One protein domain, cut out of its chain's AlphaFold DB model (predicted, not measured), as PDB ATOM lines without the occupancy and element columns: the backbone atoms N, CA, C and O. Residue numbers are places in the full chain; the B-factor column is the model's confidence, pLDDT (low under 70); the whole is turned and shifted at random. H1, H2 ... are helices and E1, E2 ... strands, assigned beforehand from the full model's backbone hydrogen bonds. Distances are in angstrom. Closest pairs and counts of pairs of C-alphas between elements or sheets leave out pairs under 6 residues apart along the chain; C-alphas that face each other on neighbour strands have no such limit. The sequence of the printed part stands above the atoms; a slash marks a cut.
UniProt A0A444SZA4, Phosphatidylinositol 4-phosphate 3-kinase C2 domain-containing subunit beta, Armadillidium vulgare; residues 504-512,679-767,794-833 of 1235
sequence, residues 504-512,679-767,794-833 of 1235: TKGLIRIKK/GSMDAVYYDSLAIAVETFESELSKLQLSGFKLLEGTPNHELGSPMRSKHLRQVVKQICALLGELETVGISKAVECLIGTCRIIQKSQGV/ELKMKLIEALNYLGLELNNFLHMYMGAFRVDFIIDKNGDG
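AT A GLANCE: This is residues 504 to 512, 679 to 767 and 794 to 833 of the 1235 residues of the protein "Phosphatidylinositol 4-phosphate 3-kinase C2 domain-containing subunit beta" of Armadillidium vulgare (UniProt A0A444SZA4). Four helices lie side by side in an elongated up-and-down bundle, H1 to H4, each running against the one before it. A small antiparallel sheet of two short strands, E1 and E2, the first and last named elements along the chain, sits beside one end of the bundle, near residues 686 to 693 of H1 and 811 to 818 of H4. The printed part has 138 residues, with elements in the order E1 H1 H2 H3 H4 E2, and is mostly helix. It is compact, with a radius of gyration of the C-alphas of 16.0 A, and spans 52 by 31 by 24 A.

HOW THE PARTS SIT: E1, residues 510 to 512, is antiparallel to E2, residues 825 to 827; N 511 and O 826 are 2.8 A apart, within hydrogen-bond range. H1, residues 686 to 711, is the hub, touching three helices. Its residues 689 to 700 touch H2, residues 726 to 738, in a helical hairpin at a shallow tilt of 16 degrees; the closest C-alphas, Glu 699 and Leu 728, are 6.0 A apart. H3, residues 745 to 764, only just touches H1, with 3 pairs of C-alphas within 8 A, the closest Leu 711 and Ile 761 at 7.4 A. H4, residues 794 to 820, touches H3 at a shallow tilt of 17 degrees, opposite ways; the closest C-alphas, Ala 750 and Leu 806, are 5.0 A apart. H4 also touches H1, closest at the C-alphas of Phe 708 and Lys 796, 6.4 A. H2 and H4 are near each other. Every O i to N i+4 pair is within hydrogen-bond range in H2, H3 and H4, and 20 of 22 in H1.

IN THESE COORDINATES: E1 begins at C-alpha 510 (146.621, 181.312, 172.765). H1 measures 36.9 A, H3 28.7 A and H4 39.0 A. E2 ends at C-alpha 827 (148.048, 177.272, 174.567).

THE WHOLE: Residues 513 to 678 and 768 to 793 are not printed, with C-alpha gaps of 17.1 A and 18.5 A. The link from H1 to H2 is long. Mean pLDDT of the printed part is 78.8; 26 residues are under 70, among them 713 to 722.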
ATOM      1  N   THR A 504     152.926 180.933 157.147       59.34
ATOM      2  CA  THR A 504     153.184 180.478 158.522       59.34
ATOM      3  C   THR A 504     152.414 181.305 159.565       59.34
ATOM      4  O   THR A 504     152.990 182.125 160.280       59.34
ATOM      5  N   LYS A 505     151.089 181.117 159.625       58.44
ATOM      6  CA  LYS A 505     150.154 181.780 160.553       58.44
ATOM      7  C   LYS A 505     149.417 180.773 161.430       58.44
ATOM      8  O   LYS A 505     148.998 179.721 160.951       58.44
ATOM      9  N   GLY A 506     149.173 181.138 162.683       63.56
ATOM     10  CA  GLY A 506     148.503 180.307 163.676       63.56
ATOM     11  C   GLY A 506     149.339 179.120 164.154       63.56
ATOM     12  O   GLY A 506     148.751 178.067 164.421       63.56
ATOM     13  N   LEU A 507     150.669 179.287 164.237       72.31
ATOM     14  CA  LEU A 507     151.602 178.327 164.846       72.31
ATOM     15  C   LEU A 507     151.470 178.318 166.375       72.31
ATOM     16  O   LEU A 507     151.673 177.273 166.990       72.31
ATOM     17  N   ILE A 508     151.127 179.462 166.979       81.19
ATOM     18  CA  ILE A 508     150.931 179.599 168.427       81.19
ATOM     19  C   ILE A 508     149.496 180.065 168.679       81.19
ATOM     20  O   ILE A 508     149.123 181.198 168.376       81.19
ATOM     21  N   ARG A 509     148.664 179.181 169.237       79.25
ATOM     22  CA  ARG A 509     147.240 179.454 169.491       79.25
ATOM     23  C   ARG A 509     146.991 179.645 170.977       79.25
ATOM     24  O   ARG A 509     146.872 178.673 171.717       79.25
ATOM     25  N   ILE A 510     146.887 180.905 171.384       83.81
ATOM     26  CA  ILE A 510     146.621 181.312 172.765       83.81
ATOM     27  C   ILE A 510     145.116 181.534 172.963       83.81
ATOM     28  O   ILE A 510     144.460 182.179 172.144       83.81
ATOM     29  N   LYS A 511     144.564 181.028 174.067       82.50
ATOM     30  CA  LYS A 511     143.162 181.178 174.479       82.50
ATOM     31  C   LYS A 511     143.097 181.785 175.877       82.50
ATOM     32  O   LYS A 511     143.596 181.183 176.829       82.50
ATOM     33  N   LYS A 512     142.458 182.952 176.014       81.12
ATOM     34  CA  LYS A 512     142.231 183.572 177.328       81.12
ATOM     35  C   LYS A 512     141.336 182.675 178.179       81.12
ATOM     36  O   LYS A 512     140.297 182.217 177.708       81.12
ATOM     37  N   GLY A 679     149.220 185.406 192.129       51.03
ATOM     38  CA  GLY A 679     150.618 184.953 192.143       51.03
ATOM     39  C   GLY A 679     151.615 186.104 192.329       51.03
ATOM     40  O   GLY A 679     151.208 187.244 192.559       51.03
ATOM     41  N   SER A 680     152.918 185.818 192.190       51.44
ATOM     42  CA  SER A 680     153.925 186.892 192.124       51.44
ATOM     43  C   SER A 680     153.494 187.951 191.108       51.44
ATOM     44  O   SER A 680     152.972 187.615 190.041       51.44
ATOM     45  N   MET A 681     153.703 189.226 191.441       49.16
ATOM     46  CA  MET A 681     153.177 190.352 190.657       49.16
ATOM     47  C   MET A 681     153.778 190.447 189.242       49.16
ATOM     48  O   MET A 681     153.246 191.169 188.403       49.16
ATOM     49  N   ASP A 682     154.839 189.682 188.980       58.31
ATOM     50  CA  ASP A 682     155.605 189.628 187.730       58.31
ATOM     51  C   ASP A 682     155.124 188.537 186.748       58.31
ATOM     52  O   ASP A 682     155.751 188.308 185.712       58.31
ATOM     53  N   ALA A 683     154.032 187.826 187.058       69.12
ATOM     54  CA  ALA A 683     153.452 186.831 186.154       69.12
ATOM     55  C   ALA A 683     152.836 187.485 184.899       69.12
ATOM     56  O   ALA A 683     152.109 188.476 184.984       69.12
ATOM     57  N   VAL A 684     153.096 186.916 183.716       76.31
ATOM     58  CA  VAL A 684     152.598 187.459 182.440       76.31
ATOM     59  C   VAL A 684     151.129 187.112 182.206       76.31
ATOM     60  O   VAL A 684     150.732 185.950 182.289       76.31
ATOM     61  N   TYR A 685     150.346 188.117 181.808       81.00
ATOM     62  CA  TYR A 685     148.929 187.978 181.463       81.00
ATOM     63  C   TYR A 685     148.675 187.970 179.944       81.00
ATOM     64  O   TYR A 685     149.434 188.543 179.153       81.00
ATOM     65  N   TYR A 686     147.560 187.358 179.535       85.69
ATOM     66  CA  TYR A 686     147.123 187.141 178.155       85.69
ATOM     67  C   TYR A 686     147.149 188.421 177.321       85.69
ATOM     68  O   TYR A 686     147.640 188.402 176.196       85.69
ATOM     69  N   ASP A 687     146.647 189.538 177.857       83.94
ATOM     70  CA  ASP A 687     146.520 190.786 177.091       83.94
ATOM     71  C   ASP A 687     147.895 191.366 176.699       83.94
ATOM     72  O   ASP A 687     148.012 192.026 175.668       83.94
ATOM     73  N   SER A 688     148.948 191.080 177.473       83.69
ATOM     74  CA  SER A 688     150.332 191.443 177.146       83.69
ATOM     75  C   SER A 688     150.976 190.441 176.184       83.69
ATOM     76  O   SER A 688     151.607 190.843 175.205       83.69
ATOM     77  N   LEU A 689     150.798 189.137 176.427       87.56
ATOM     78  CA  LEU A 689     151.404 188.086 175.604       87.56
ATOM     79  C   LEU A 689     150.796 188.013 174.194       87.56
ATOM     80  O   LEU A 689     151.527 187.830 173.220       87.56
ATOM     81  N   ALA A 690     149.480 188.194 174.061       87.31
ATOM     82  CA  ALA A 690     148.779 188.123 172.780       87.31
ATOM     83  C   ALA A 690     149.300 189.165 171.777       87.31
ATOM     84  O   ALA A 690     149.508 188.835 170.612       87.31
ATOM     85  N   ILE A 691     149.592 190.391 172.232       87.00
ATOM     86  CA  ILE A 691     150.176 191.453 171.394       87.00
ATOM     87  C   ILE A 691     151.582 191.058 170.916       87.00
ATOM     88  O   ILE A 691     151.930 191.263 169.750       87.00
ATOM     89  N   ALA A 692     152.393 190.472 171.799       87.31
ATOM     90  CA  ALA A 692     153.749 190.047 171.464       87.31
ATOM     91  C   ALA A 692     153.752 188.879 170.457       87.31
ATOM     92  O   ALA A 692     154.539 188.885 169.509       87.31
ATOM     93  N   VAL A 693     152.826 187.922 170.595       88.00
ATOM     94  CA  VAL A 693     152.696 186.777 169.678       88.00
ATOM     95  C   VAL A 693     152.031 187.155 168.346       88.00
ATOM     96  O   VAL A 693     152.490 186.692 167.304       88.00
ATOM     97  N   GLU A 694     151.056 188.073 168.318       88.31
ATOM     98  CA  GLU A 694     150.550 188.654 167.058       88.31
ATOM     99  C   GLU A 694     151.673 189.393 166.302       88.31
ATOM    100  O   GLU A 694     151.811 189.260 165.083       88.31
ATOM    101  N   THR A 695     152.532 190.118 167.028       89.06
ATOM    102  CA  THR A 695     153.717 190.775 166.453       89.06
ATOM    103  C   THR A 695     154.714 189.750 165.902       89.06
ATOM    104  O   THR A 695     155.210 189.921 164.788       89.06
ATOM    105  N   PHE A 696     154.960 188.654 166.627       90.06
ATOM    106  CA  PHE A 696     155.820 187.551 166.188       90.06
ATOM    107  C   PHE A 696     155.312 186.897 164.897       90.06
ATOM    108  O   PHE A 696     156.059 186.855 163.923       90.06
ATOM    109  N   GLU A 697     154.046 186.465 164.824       86.69
ATOM    110  CA  GLU A 697     153.501 185.855 163.598       86.69
ATOM    111  C   GLU A 697     153.470 186.836 162.410       86.69
ATOM    112  O   GLU A 697     153.636 186.431 161.253       86.69
ATOM    113  N   SER A 698     153.305 188.135 162.680       86.38
ATOM    114  CA  SER A 698     153.367 189.202 161.676       86.38
ATOM    115  C   SER A 698     154.776 189.368 161.090       86.38
ATOM    116  O   SER A 698     154.927 189.366 159.867       86.38
ATOM    117  N   GLU A 699     155.820 189.453 161.921       85.75
ATOM    118  CA  GLU A 699     157.215 189.527 161.451       85.75
ATOM    119  C   GLU A 699     157.688 188.220 160.799       85.75
ATOM    120  O   GLU A 699     158.365 188.248 159.771       85.75
ATOM    121  N   LEU A 700     157.274 187.070 161.333       85.44
ATOM    122  CA  LEU A 700     157.578 185.747 160.789       85.44
ATOM    123  C   LEU A 700     156.963 185.582 159.380       85.44
ATOM    124  O   LEU A 700     157.665 185.196 158.442       85.44
ATOM    125  N   SER A 701     155.715 186.031 159.181       84.81
ATOM    126  CA  SER A 701     155.079 186.123 157.852       84.81
ATOM    127  C   SER A 701     155.830 187.063 156.889       84.81
ATOM    128  O   SER A 701     155.957 186.762 155.700       84.81
ATOM    129  N   LYS A 702     156.336 188.214 157.362       84.31
ATOM    130  CA  LYS A 702     157.115 189.158 156.530       84.31
ATOM    131  C   LYS A 702     158.468 188.577 156.121       84.31
ATOM    132  O   LYS A 702     158.909 188.796 154.990       84.31
ATOM    133  N   LEU A 703     159.120 187.821 157.005       84.00
ATOM    134  CA  LEU A 703     160.401 187.178 156.718       84.00
ATOM    135  C   LEU A 703     160.247 186.033 155.700       84.00
ATOM    136  O   LEU A 703     161.056 185.939 154.778       84.00
ATOM    137  N   GLN A 704     159.164 185.248 155.786       84.19
ATOM    138  CA  GLN A 704     158.788 184.269 154.754       84.19
ATOM    139  C   GLN A 704     158.595 184.952 153.384       84.19
ATOM    140  O   GLN A 704     159.245 184.590 152.403       84.19
ATOM    141  N   LEU A 705     157.754 185.994 153.323       83.12
ATOM    142  CA  LEU A 705     157.414 186.696 152.077       83.12
ATOM    143  C   LEU A 705     158.595 187.448 151.440       83.12
ATOM    144  O   LEU A 705     158.671 187.533 150.215       83.12
ATOM    145  N   SER A 706     159.506 188.008 152.239       79.88
ATOM    146  CA  SER A 706     160.722 188.657 151.722       79.88
ATOM    147  C   SER A 706     161.747 187.633 151.231       79.88
ATOM    148  O   SER A 706     162.314 187.825 150.156       79.88
ATOM    149  N   GLY A 707     161.925 186.514 151.941       80.50
ATOM    150  CA  GLY A 707     162.787 185.418 151.499       80.50
ATOM    151  C   GLY A 707     162.323 184.768 150.193       80.50
ATOM    152  O   GLY A 707     163.140 184.552 149.302       80.50
ATOM    153  N   PHE A 708     161.018 184.524 150.029       82.88
ATOM    154  CA  PHE A 708     160.473 183.954 148.789       82.88
ATOM    155  C   PHE A 708     160.688 184.887 147.591       82.88
ATOM    156  O   PHE A 708     161.226 184.450 146.579       82.88
ATOM    157  N   LYS A 709     160.392 186.188 147.733       78.44
ATOM    158  CA  LYS A 709     160.615 187.185 146.669       78.44
ATOM    159  C   LYS A 709     162.083 187.325 146.266       78.44
ATOM    160  O   LYS A 709     162.371 187.513 145.085       78.44
ATOM    161  N   LEU A 710     163.001 187.229 147.231       75.25
ATOM    162  CA  LEU A 710     164.442 187.271 146.976       75.25
ATOM    163  C   LEU A 710     164.917 186.010 146.228       75.25
ATOM    164  O   LEU A 710     165.705 186.112 145.294       75.25
ATOM    165  N   LEU A 711     164.387 184.832 146.581       77.38
ATOM    166  CA  LEU A 711     164.636 183.564 145.876       77.38
ATOM    167  C   LEU A 711     163.970 183.489 144.489       77.38
ATOM    168  O   LEU A 711     164.427 182.742 143.630       77.38
ATOM    169  N   GLU A 712     162.925 184.281 144.257       78.06
ATOM    170  CA  GLU A 712     162.266 184.484 142.957       78.06
ATOM    171  C   GLU A 712     162.968 185.549 142.085       78.06
ATOM    172  O   GLU A 712     162.492 185.872 140.999       78.06
ATOM    173  N   GLY A 713     164.119 186.073 142.528       66.06
ATOM    174  CA  GLY A 713     164.961 186.993 141.756       66.06
ATOM    175  C   GLY A 713     164.573 188.472 141.854       66.06
ATOM    176  O   GLY A 713     165.089 189.284 141.087       66.06
ATOM    177  N   THR A 714     163.693 188.851 142.788       68.19
ATOM    178  CA  THR A 714     163.359 190.268 143.019       68.19
ATOM    179  C   THR A 714     164.563 190.982 143.652       68.19
ATOM    180  O   THR A 714     165.028 190.544 144.710       68.19
ATOM    181  N   PRO A 715     165.087 192.081 143.073       62.12
ATOM    182  CA  PRO A 715     166.263 192.755 143.613       62.12
ATOM    183  C   PRO A 715     165.971 193.387 144.982       62.12
ATOM    184  O   PRO A 715     164.897 193.933 145.225       62.12
ATOM    185  N   ASN A 716     166.962 193.374 145.879       61.91
ATOM    186  CA  ASN A 716     166.803 193.737 147.299       61.91
ATOM    187  C   ASN A 716     166.351 195.201 147.558       61.91
ATOM    188  O   ASN A 716     165.991 195.541 148.680       61.91
ATOM    189  N   HIS A 717     166.351 196.063 146.534       58.47
ATOM    190  CA  HIS A 717     165.838 197.444 146.576       58.47
ATOM    191  C   HIS A 717     164.332 197.543 146.223       58.47
ATOM    192  O   HIS A 717     163.688 198.546 146.529       58.47
ATOM    193  N   GLU A 718     163.744 196.520 145.597       55.12
ATOM    194  CA  GLU A 718     162.305 196.445 145.276       55.12
ATOM    195  C   GLU A 718     161.511 195.628 146.315       55.12
ATOM    196  O   GLU A 718     160.278 195.635 146.335       55.12
ATOM    197  N   LEU A 719     162.208 194.959 147.238       61.44
ATOM    198  CA  LEU A 719     161.606 194.362 148.426       61.44
ATOM    199  C   LEU A 719     161.081 195.461 149.366       61.44
ATOM    200  O   LEU A 719     161.850 196.240 149.922       61.44
ATOM    201  N   GLY A 720     159.773 195.449 149.646       56.34
ATOM    202  CA  GLY A 720     159.140 196.354 150.625       56.34
ATOM    203  C   GLY A 720     159.640 196.203 152.074       56.34
ATOM    204  O   GLY A 720     159.299 197.016 152.929       56.34
ATOM    205  N   SER A 721     160.451 195.180 152.349       61.22
ATOM    206  CA  SER A 721     161.271 195.033 153.554       61.22
ATOM    207  C   SER A 721     162.476 194.140 153.222       61.22
ATOM    208  O   SER A 721     162.247 193.029 152.731       61.22
ATOM    209  N   PRO A 722     163.731 194.553 153.486       64.06
ATOM    210  CA  PRO A 722     164.899 193.711 153.232       64.06
ATOM    211  C   PRO A 722     164.862 192.459 154.117       64.06
ATOM    212  O   PRO A 722     164.462 192.528 155.281       64.06
ATOM    213  N   MET A 723     165.305 191.321 153.577       70.19
ATOM    214  CA  MET A 723     165.318 190.040 154.289       70.19
ATOM    215  C   MET A 723     166.337 190.070 155.443       70.19
ATOM    216  O   MET A 723     167.519 189.788 155.246       70.19
ATOM    217  N   ARG A 724     165.879 190.438 156.647       70.19
ATOM    218  CA  ARG A 724     166.707 190.608 157.853       70.19
ATOM    219  C   ARG A 724     166.069 189.960 159.077       70.19
ATOM    220  O   ARG A 724     165.034 190.411 159.562       70.19
ATOM    221  N   SER A 725     166.757 188.977 159.654       78.12
ATOM    222  CA  SER A 725     166.356 188.301 160.898       78.12
ATOM    223  C   SER A 725     166.387 189.205 162.142       78.12
ATOM    224  O   SER A 725     165.799 188.855 163.161       78.12
ATOM    225  N   LYS A 726     167.027 190.385 162.068       81.62
ATOM    226  CA  LYS A 726     167.207 191.344 163.175       81.62
ATOM    227  C   LYS A 726     165.902 191.731 163.882       81.62
ATOM    228  O   LYS A 726     165.875 191.727 165.110       81.62
ATOM    229  N   HIS A 727     164.825 191.998 163.136       81.19
ATOM    230  CA  HIS A 727     163.523 192.345 163.722       81.19
ATOM    231  C   HIS A 727     162.879 191.150 164.434       81.19
ATOM    232  O   HIS A 727     162.473 191.279 165.585       81.19
ATOM    233  N   LEU A 728     162.862 189.965 163.813       85.31
ATOM    234  CA  LEU A 728     162.302 188.765 164.442       85.31
ATOM    235  C   LEU A 728     163.117 188.344 165.681       85.31
ATOM    236  O   LEU A 728     162.533 188.025 166.711       85.31
ATOM    237  N   ARG A 729     164.454 188.470 165.642       86.31
ATOM    238  CA  ARG A 729     165.346 188.312 166.808       86.31
ATOM    239  C   ARG A 729     165.003 189.297 167.932       86.31
ATOM    240  O   ARG A 729     165.048 188.921 169.099       86.31
ATOM    241  N   GLN A 730     164.654 190.540 167.598       86.12
ATOM    242  CA  GLN A 730     164.247 191.551 168.576       86.12
ATOM    243  C   GLN A 730     162.869 191.252 169.185       86.12
ATOM    244  O   GLN A 730     162.720 191.401 170.393       86.12
ATOM    245  N   VAL A 731     161.897 190.776 168.398       87.88
ATOM    246  CA  VAL A 731     160.579 190.351 168.910       87.88
ATOM    247  C   VAL A 731     160.705 189.110 169.800       87.88
ATOM    248  O   VAL A 731     160.123 189.076 170.879       87.88
ATOM    249  N   VAL A 732     161.533 188.128 169.423       88.75
ATOM    250  CA  VAL A 732     161.842 186.977 170.291       88.75
ATOM    251  C   VAL A 732     162.507 187.445 171.591       88.75
ATOM    252  O   VAL A 732     162.048 187.051 172.659       88.75
ATOM    253  N   LYS A 733     163.491 188.364 171.544       88.50
ATOM    254  CA  LYS A 733     164.064 188.947 172.774       88.50
ATOM    255  C   LYS A 733     163.010 189.686 173.610       88.50
ATOM    256  O   LYS A 733     163.049 189.586 174.827       88.50
ATOM    257  N   GLN A 734     162.057 190.389 172.996       87.06
ATOM    258  CA  GLN A 734     160.954 191.048 173.713       87.06
ATOM    259  C   GLN A 734     160.007 190.050 174.392       87.06
ATOM    260  O   GLN A 734     159.548 190.328 175.496       87.06
ATOM    261  N   ILE A 735     159.747 188.886 173.790       88.06
ATOM    262  CA  ILE A 735     158.956 187.820 174.425       88.06
ATOM    263  C   ILE A 735     159.742 187.183 175.582       88.06
ATOM    264  O   ILE A 735     159.193 187.033 176.670       88.06
ATOM    265  N   CYS A 736     161.037 186.900 175.401       87.44
ATOM    266  CA  CYS A 736     161.920 186.447 176.484       87.44
ATOM    267  C   CYS A 736     162.001 187.464 177.638       87.44
ATOM    268  O   CYS A 736     161.961 187.065 178.797       87.44
ATOM    269  N   ALA A 737     162.058 188.766 177.335       85.62
ATOM    270  CA  ALA A 737     162.027 189.845 178.324       85.62
ATOM    271  C   ALA A 737     160.700 189.876 179.095       85.62
ATOM    272  O   ALA A 737     160.706 189.913 180.321       85.62
ATOM    273  N   LEU A 738     159.569 189.821 178.375       85.62
ATOM    274  CA  LEU A 738     158.226 189.813 178.957       85.62
ATOM    275  C   LEU A 738     158.051 188.637 179.926       85.62
ATOM    276  O   LEU A 738     157.534 188.826 181.018       85.62
ATOM    277  N   LEU A 739     158.543 187.451 179.561       82.19
ATOM    278  CA  LEU A 739     158.513 186.229 180.379       82.19
ATOM    279  C   LEU A 739     159.605 186.207 181.476       82.19
ATOM    280  O   LEU A 739     159.953 185.149 182.002       82.19
ATOM    281  N   GLY A 740     160.139 187.377 181.840       77.88
ATOM    282  CA  GLY A 740     161.106 187.561 182.916       77.88
ATOM    283  C   GLY A 740     162.507 187.064 182.565       77.88
ATOM    284  O   GLY A 740     163.073 186.257 183.296       77.88
ATOM    285  N   GLU A 741     163.053 187.538 181.447       81.25
ATOM    286  CA  GLU A 741     164.470 187.401 181.064       81.25
ATOM    287  C   GLU A 741     164.993 185.953 180.934       81.25
ATOM    288  O   GLU A 741     166.165 185.665 181.172       81.25
ATOM    289  N   LEU A 742     164.128 185.022 180.517       81.38
ATOM    290  CA  LEU A 742     164.477 183.611 180.297       81.38
ATOM    291  C   LEU A 742     164.764 183.329 178.806       81.38
ATOM    292  O   LEU A 742     163.951 183.655 177.939       81.38
ATOM    293  N   GLU A 743     165.892 182.676 178.496       83.75
ATOM    294  CA  GLU A 743     166.273 182.266 177.128       83.75
ATOM    295  C   GLU A 743     166.649 180.775 177.078       83.75
ATOM    296  O   GLU A 743     167.800 180.394 177.318       83.75
ATOM    297  N   THR A 744     165.683 179.926 176.714       85.25
ATOM    298  CA  THR A 744     165.883 178.473 176.601       85.25
ATOM    299  C   THR A 744     166.900 178.104 175.516       85.25
ATOM    300  O   THR A 744     167.028 178.778 174.492       85.25
ATOM    301  N   VAL A 745     167.589 176.976 175.712       84.94
ATOM    302  CA  VAL A 745     168.583 176.443 174.759       84.94
ATOM    303  C   VAL A 745     167.964 176.202 173.371       84.94
ATOM    304  O   VAL A 745     168.597 176.494 172.357       84.94
ATOM    305  N   GLY A 746     166.709 175.737 173.315       85.25
ATOM    306  CA  GLY A 746     165.950 175.567 172.070       85.25
ATOM    307  C   GLY A 746     165.735 176.882 171.313       85.25
ATOM    308  O   GLY A 746     165.982 176.947 170.110       85.25
ATOM    309  N   ILE A 747     165.387 177.970 172.012       88.25
ATOM    310  CA  ILE A 747     165.247 179.301 171.396       88.25
ATOM    311  C   ILE A 747     166.593 179.813 170.873       88.25
ATOM    312  O   ILE A 747     166.647 180.296 169.738       88.25
ATOM    313  N   SER A 748     167.688 179.664 171.631       87.75
ATOM    314  CA  SER A 748     169.028 180.045 171.158       87.75
ATOM    315  C   SER A 748     169.397 179.314 169.854       87.75
ATOM    316  O   SER A 748     169.796 179.961 168.881       87.75
ATOM    317  N   LYS A 749     169.185 177.989 169.797       88.12
ATOM    318  CA  LYS A 749     169.446 177.140 168.618       88.12
ATOM    319  C   LYS A 749     168.535 177.468 167.429       88.12
ATOM    320  O   LYS A 749     169.002 177.529 166.291       88.12
ATOM    321  N   ALA A 750     167.249 177.730 167.658       88.81
ATOM    322  CA  ALA A 750     166.319 178.098 166.590       88.81
ATOM    323  C   ALA A 750     166.642 179.474 165.981       88.81
ATOM    324  O   ALA A 750     166.613 179.640 164.758       88.81
ATOM    325  N   VAL A 751     167.030 180.451 166.810       88.06
ATOM    326  CA  VAL A 751     167.501 181.766 166.346       88.06
ATOM    327  C   VAL A 751     168.809 181.641 165.550       88.06
ATOM    328  O   VAL A 751     168.973 182.335 164.546       88.06
ATOM    329  N   GLU A 752     169.718 180.734 165.922       86.69
ATOM    330  CA  GLU A 752     170.915 180.418 165.126       86.69
ATOM    331  C   GLU A 752     170.587 179.792 163.773       86.69
ATOM    332  O   GLU A 752     171.082 180.269 162.749       86.69
ATOM    333  N   CYS A 753     169.730 178.767 163.756       87.50
ATOM    334  CA  CYS A 753     169.275 178.104 162.536       87.50
ATOM    335  C   CYS A 753     168.665 179.115 161.550       87.50
ATOM    336  O   CYS A 753     169.026 179.145 160.368       87.50
ATOM    337  N   LEU A 754     167.815 180.021 162.047       87.50
ATOM    338  CA  LEU A 754     167.246 181.110 161.256       87.50
ATOM    339  C   LEU A 754     168.320 182.077 160.726       87.50
ATOM    340  O   LEU A 754     168.324 182.382 159.534       87.50
ATOM    341  N   ILE A 755     169.241 182.556 161.571       85.75
ATOM    342  CA  ILE A 755     170.315 183.479 161.153       85.75
ATOM    343  C   ILE A 755     171.211 182.834 160.086       85.75
ATOM    344  O   ILE A 755     171.538 183.486 159.093       85.75
ATOM    345  N   GLY A 756     171.578 181.561 160.257       84.06
ATOM    346  CA  GLY A 756     172.329 180.791 159.266       84.06
ATOM    347  C   GLY A 756     171.579 180.678 157.937       84.06
ATOM    348  O   GLY A 756     172.137 180.988 156.886       84.06
ATOM    349  N   THR A 757     170.292 180.333 157.988       84.75
ATOM    350  CA  THR A 757     169.432 180.173 156.805       84.75
ATOM    351  C   THR A 757     169.253 181.491 156.044       84.75
ATOM    352  O   THR A 757     169.433 181.523 154.826       84.75
ATOM    353  N   CYS A 758     169.005 182.610 156.739       83.81
ATOM    354  CA  CYS A 758     168.967 183.937 156.116       83.81
ATOM    355  C   CYS A 758     170.304 184.288 155.442       83.81
ATOM    356  O   CYS A 758     170.304 184.709 154.287       83.81
ATOM    357  N   ARG A 759     171.441 184.058 156.117       82.56
ATOM    358  CA  ARG A 759     172.787 184.319 155.567       82.56
ATOM    359  C   ARG A 759     173.096 183.469 154.328       82.56
ATOM    360  O   ARG A 759     173.734 183.969 153.404       82.56
ATOM    361  N   ILE A 760     172.648 182.211 154.279       82.75
ATOM    362  CA  ILE A 760     172.787 181.342 153.096       82.75
ATOM    363  C   ILE A 760     171.984 181.914 151.920       82.75
ATOM    364  O   ILE A 760     172.523 182.059 150.823       82.75
ATOM    365  N   ILE A 761     170.726 182.302 152.154       78.94
ATOM    366  CA  ILE A 761     169.844 182.849 151.113       78.94
ATOM    367  C   ILE A 761     170.380 184.186 150.576       78.94
ATOM    368  O   ILE A 761     170.501 184.343 149.361       78.94
ATOM    369  N   GLN A 762     170.803 185.105 151.451       77.38
ATOM    370  CA  GLN A 762     171.452 186.367 151.066       77.38
ATOM    371  C   GLN A 762     172.696 186.130 150.185       77.38
ATOM    372  O   GLN A 762     172.787 186.674 149.082       77.38
ATOM    373  N   LYS A 763     173.614 185.249 150.621       75.75
ATOM    374  CA  LYS A 763     174.820 184.884 149.855       75.75
ATOM    375  C   LYS A 763     174.486 184.263 148.496       75.75
ATOM    376  O   LYS A 763     175.152 184.582 147.517       75.75
ATOM    377  N   SER A 764     173.444 183.428 148.415       70.75
ATOM    378  CA  SER A 764     173.029 182.781 147.157       70.75
ATOM    379  C   SER A 764     172.580 183.766 146.067       70.75
ATOM    380  O   SER A 764     172.684 183.450 144.887       70.75
ATOM    381  N   GLN A 765     172.138 184.968 146.457       67.94
ATOM    382  CA  GLN A 765     171.681 186.041 145.563       67.94
ATOM    383  C   GLN A 765     172.682 187.213 145.470       67.94
ATOM    384  O   GLN A 765     172.327 188.312 145.051       67.94
ATOM    385  N   GLY A 766     173.938 187.008 145.889       60.06
ATOM    386  CA  GLY A 766     174.995 188.027 145.824       60.06
ATOM    387  C   GLY A 766     174.826 189.206 146.792       60.06
ATOM    388  O   GLY A 766     175.521 190.213 146.656       60.06
ATOM    389  N   VAL A 767     173.923 189.107 147.774       62.41
ATOM    390  CA  VAL A 767     173.681 190.164 148.764       62.41
ATOM    391  C   VAL A 767     174.681 190.022 149.912       62.41
ATOM    392  O   VAL A 767     174.578 189.115 150.737       62.41
ATOM    393  N   GLU A 794     164.553 174.335 147.380       80.56
ATOM    394  CA  GLU A 794     165.228 173.746 148.551       80.56
ATOM    395  C   GLU A 794     165.510 174.825 149.611       80.56
ATOM    396  O   GLU A 794     165.336 174.598 150.811       80.56
ATOM    397  N   LEU A 795     165.884 176.030 149.169       80.56
ATOM    398  CA  LEU A 795     166.088 177.187 150.041       80.56
ATOM    399  C   LEU A 795     164.765 177.743 150.599       80.56
ATOM    400  O   LEU A 795     164.730 178.136 151.766       80.56
ATOM    401  N   LYS A 796     163.660 177.714 149.831       82.19
ATOM    402  CA  LYS A 796     162.313 178.014 150.354       82.19
ATOM    403  C   LYS A 796     161.912 177.011 151.437       82.19
ATOM    404  O   LYS A 796     161.471 177.436 152.503       82.19
ATOM    405  N   MET A 797     162.120 175.711 151.211       84.06
ATOM    406  CA  MET A 797     161.820 174.671 152.202       84.06
ATOM    407  C   MET A 797     162.648 174.829 153.483       84.06
ATOM    408  O   MET A 797     162.070 174.820 154.566       84.06
ATOM    409  N   LYS A 798     163.958 175.081 153.378       84.25
ATOM    410  CA  LYS A 798     164.826 175.373 154.536       84.25
ATOM    411  C   LYS A 798     164.392 176.619 155.312       84.25
ATOM    412  O   LYS A 798     164.454 176.629 156.539       84.25
ATOM    413  N   LEU A 799     163.916 177.661 154.624       85.44
ATOM    414  CA  LEU A 799     163.355 178.841 155.283       85.44
ATOM    415  C   LEU A 799     162.059 178.504 156.037       85.44
ATOM    416  O   LEU A 799     161.919 178.907 157.187       85.44
ATOM    417  N   ILE A 800     161.141 177.741 155.432       85.44
ATOM    418  CA  ILE A 800     159.914 177.267 156.101       85.44
ATOM    419  C   ILE A 800     160.266 176.421 157.335       85.44
ATOM    420  O   ILE A 800     159.696 176.629 158.401       85.44
ATOM    421  N   GLU A 801     161.226 175.502 157.213       86.50
ATOM    422  CA  GLU A 801     161.687 174.628 158.297       86.50
ATOM    423  C   GLU A 801     162.269 175.429 159.471       86.50
ATOM    424  O   GLU A 801     161.821 175.255 160.604       86.50
ATOM    425  N   ALA A 802     163.174 176.381 159.215       86.19
ATOM    426  CA  ALA A 802     163.757 177.233 160.255       86.19
ATOM    427  C   ALA A 802     162.720 178.144 160.948       86.19
ATOM    428  O   ALA A 802     162.788 178.354 162.161       86.19
ATOM    429  N   LEU A 803     161.741 178.672 160.200       87.00
ATOM    430  CA  LEU A 803     160.649 179.483 160.753       87.00
ATOM    431  C   LEU A 803     159.681 178.636 161.599       87.00
ATOM    432  O   LEU A 803     159.286 179.057 162.688       87.00
ATOM    433  N   ASN A 804     159.344 177.426 161.141       86.69
ATOM    434  CA  ASN A 804     158.511 176.480 161.885       86.69
ATOM    435  C   ASN A 804     159.212 175.977 163.154       86.69
ATOM    436  O   ASN A 804     158.568 175.878 164.197       86.69
ATOM    437  N   TYR A 805     160.520 175.711 163.092       88.75
ATOM    438  CA  TYR A 805     161.315 175.297 164.248       88.75
ATOM    439  C   TYR A 805     161.343 176.386 165.332       88.75
ATOM    440  O   TYR A 805     161.085 176.098 166.499       88.75
ATOM    441  N   LEU A 806     161.527 177.657 164.950       89.75
ATOM    442  CA  LEU A 806     161.429 178.787 165.882       89.75
ATOM    443  C   LEU A 806     160.025 178.938 166.491       89.75
ATOM    444  O   LEU A 806     159.905 179.231 167.679       89.75
ATOM    445  N   GLY A 807     158.966 178.715 165.706       87.00
ATOM    446  CA  GLY A 807     157.592 178.693 166.215       87.00
ATOM    447  C   GLY A 807     157.335 177.552 167.205       87.00
ATOM    448  O   GLY A 807     156.672 177.765 168.218       87.00
ATOM    449  N   LEU A 808     157.895 176.364 166.952       87.31
ATOM    450  CA  LEU A 808     157.789 175.197 167.829       87.31
ATOM    451  C   LEU A 808     158.538 175.398 169.153       87.31
ATOM    452  O   LEU A 808     157.951 175.191 170.209       87.31
ATOM    453  N   GLU A 809     159.793 175.851 169.121       88.06
ATOM    454  CA  GLU A 809     160.581 176.089 170.341       88.06
ATOM    455  C   GLU A 809     159.993 177.216 171.200       88.06
ATOM    456  O   GLU A 809     159.974 177.122 172.429       88.06
ATOM    457  N   LEU A 810     159.428 178.254 170.571       89.44
ATOM    458  CA  LEU A 810     158.691 179.293 171.290       89.44
ATOM    459  C   LEU A 810     157.392 178.747 171.907       89.44
ATOM    460  O   LEU A 810     157.092 179.048 173.059       89.44
ATOM    461  N   ASN A 811     156.649 177.902 171.186       88.31
ATOM    462  CA  ASN A 811     155.465 177.225 171.719       88.31
ATOM    463  C   ASN A 811     155.825 176.332 172.923       88.31
ATOM    464  O   ASN A 811     155.164 176.401 173.956       88.31
ATOM    465  N   ASN A 812     156.908 175.556 172.826       86.06
ATOM    466  CA  ASN A 812     157.419 174.707 173.905       86.06
ATOM    467  C   ASN A 812     157.821 175.535 175.136       86.06
ATOM    468  O   ASN A 812     157.427 175.205 176.252       86.06
ATOM    469  N   PHE A 813     158.540 176.647 174.946       87.06
ATOM    470  CA  PHE A 813     158.889 177.565 176.034       87.06
ATOM    471  C   PHE A 813     157.655 178.156 176.727       87.06
ATOM    472  O   PHE A 813     157.612 178.203 177.955       87.06
ATOM    473  N   LEU A 814     156.622 178.535 175.972       87.31
ATOM    474  CA  LEU A 814     155.377 179.026 176.560       87.31
ATOM    475  C   LEU A 814     154.610 177.926 177.323       87.31
ATOM    476  O   LEU A 814     154.047 178.216 178.376       87.31
ATOM    477  N   HIS A 815     154.637 176.666 176.864       84.31
ATOM    478  CA  HIS A 815     154.112 175.521 177.630       84.31
ATOM    479  C   HIS A 815     154.901 175.294 178.935       84.31
ATOM    480  O   HIS A 815     154.285 175.075 179.977       84.31
ATOM    481  N   MET A 816     156.235 175.426 178.925       83.06
ATOM    482  CA  MET A 816     157.048 175.380 180.154       83.06
ATOM    483  C   MET A 816     156.716 176.534 181.114       83.06
ATOM    484  O   MET A 816     156.615 176.322 182.321       83.06
ATOM    485  N   TYR A 817     156.500 177.745 180.589       83.19
ATOM    486  CA  TYR A 817     156.102 178.909 181.384       83.19
ATOM    487  C   TYR A 817     154.708 178.722 182.009       83.19
ATOM    488  O   TYR A 817     154.538 178.982 183.197       83.19
ATOM    489  N   MET A 818     153.733 178.188 181.259       79.75
ATOM    490  CA  MET A 818     152.414 177.802 181.791       79.75
ATOM    491  C   MET A 818     152.495 176.739 182.898       79.75
ATOM    492  O   MET A 818     151.658 176.729 183.796       79.75
ATOM    493  N   GLY A 819     153.469 175.825 182.827       75.81
ATOM    494  CA  GLY A 819     153.696 174.813 183.862       75.81
ATOM    495  C   GLY A 819     154.299 175.377 185.153       75.81
ATOM    496  O   GLY A 819     154.095 174.802 186.219       75.81
ATOM    497  N   ALA A 820     155.020 176.499 185.067       77.88
ATOM    498  CA  ALA A 820     155.713 177.113 186.197       77.88
ATOM    499  C   ALA A 820     154.935 178.270 186.855       77.88
ATOM    500  O   ALA A 820     154.959 178.412 188.078       77.88
ATOM    501  N   PHE A 821     154.223 179.087 186.073       76.69
ATOM    502  CA  PHE A 821     153.579 180.315 186.545       76.69
ATOM    503  C   PHE A 821     152.051 180.268 186.393       76.69
ATOM    504  O   PHE A 821     151.513 179.728 185.428       76.69
ATOM    505  N   ARG A 822     151.324 180.879 187.340       74.00
ATOM    506  CA  ARG A 822     149.850 180.958 187.310       74.00
ATOM    507  C   ARG A 822     149.403 182.044 186.320       74.00
ATOM    508  O   ARG A 822     149.416 183.222 186.667       74.00
ATOM    509  N   VAL A 823     149.001 181.647 185.113       76.88
ATOM    510  CA  VAL A 823     148.667 182.550 183.988       76.88
ATOM    511  C   VAL A 823     147.199 182.458 183.550       76.88
ATOM    512  O   VAL A 823     146.562 181.423 183.716       76.88
ATOM    513  N   ASP A 824     146.641 183.523 182.959       79.19
ATOM    514  CA  ASP A 824     145.254 183.596 182.441       79.19
ATOM    515  C   ASP A 824     145.123 183.162 180.967       79.19
ATOM    516  O   ASP A 824     144.259 183.632 180.216       79.19
ATOM    517  N   PHE A 825     145.984 182.244 180.529       82.94
ATOM    518  CA  PHE A 825     145.963 181.719 179.172       82.94
ATOM    519  C   PHE A 825     146.268 180.225 179.091       82.94
ATOM    520  O   PHE A 825     147.013 179.667 179.891       82.94
ATOM    521  N   ILE A 826     145.692 179.588 178.075       81.44
ATOM    522  CA  ILE A 826     146.000 178.221 177.657       81.44
ATOM    523  C   ILE A 826     146.506 178.266 176.219       81.44
ATOM    524  O   ILE A 826     145.989 179.027 175.400       81.44
ATOM    525  N   ILE A 827     147.504 177.444 175.912       82.12
ATOM    526  CA  ILE A 827     148.048 177.272 174.567       82.12
ATOM    527  C   ILE A 827     147.680 175.879 174.069       82.12
ATOM    528  O   ILE A 827     147.761 174.903 174.817       82.12
ATOM    529  N   ASP A 828     147.258 175.778 172.810       76.12
ATOM    530  CA  ASP A 828     146.983 174.474 172.205       76.12
ATOM    531  C   ASP A 828     148.274 173.641 172.107       76.12
ATOM    532  O   ASP A 828     149.358 174.150 171.805       76.12
ATOM    533  N   LYS A 829     148.181 172.332 172.369       65.94
ATOM    534  CA  LYS A 829     149.285 171.418 172.060       65.94
ATOM    535  C   LYS A 829     149.321 171.201 170.547       65.94
ATOM    536  O   LYS A 829     148.308 170.853 169.944       65.94
ATOM    537  N   ASN A 830     150.483 171.426 169.937       53.19
ATOM    538  CA  ASN A 830     150.677 171.262 168.498       53.19
ATOM    539  C   ASN A 830     150.838 169.774 168.154       53.19
ATOM    540  O   ASN A 830     151.945 169.274 167.985       53.19
ATOM    541  N   GLY A 831     149.698 169.088 168.078       52.16
ATOM    542  CA  GLY A 831     149.570 167.665 167.770       52.16
ATOM    543  C   GLY A 831     148.573 166.984 168.705       52.16
ATOM    544  O   GLY A 831     148.608 167.207 169.917       52.16
ATOM    545  N   ASP A 832     147.711 166.130 168.145       42.47
ATOM    546  CA  ASP A 832     146.945 165.160 168.930       42.47
ATOM    547  C   ASP A 832     147.931 164.141 169.517       42.47
ATOM    548  O   ASP A 832     148.305 163.161 168.875       42.47
ATOM    549  N   GLY A 833     148.390 164.392 170.743       50.22
ATOM    550  CA  GLY A 833     149.016 163.347 171.542       50.22
ATOM    551  C   GLY A 833     147.958 162.296 171.852       50.22
ATOM    552  O   GLY A 833     146.937 162.642 172.450       50.22
TER     553      GLY A 833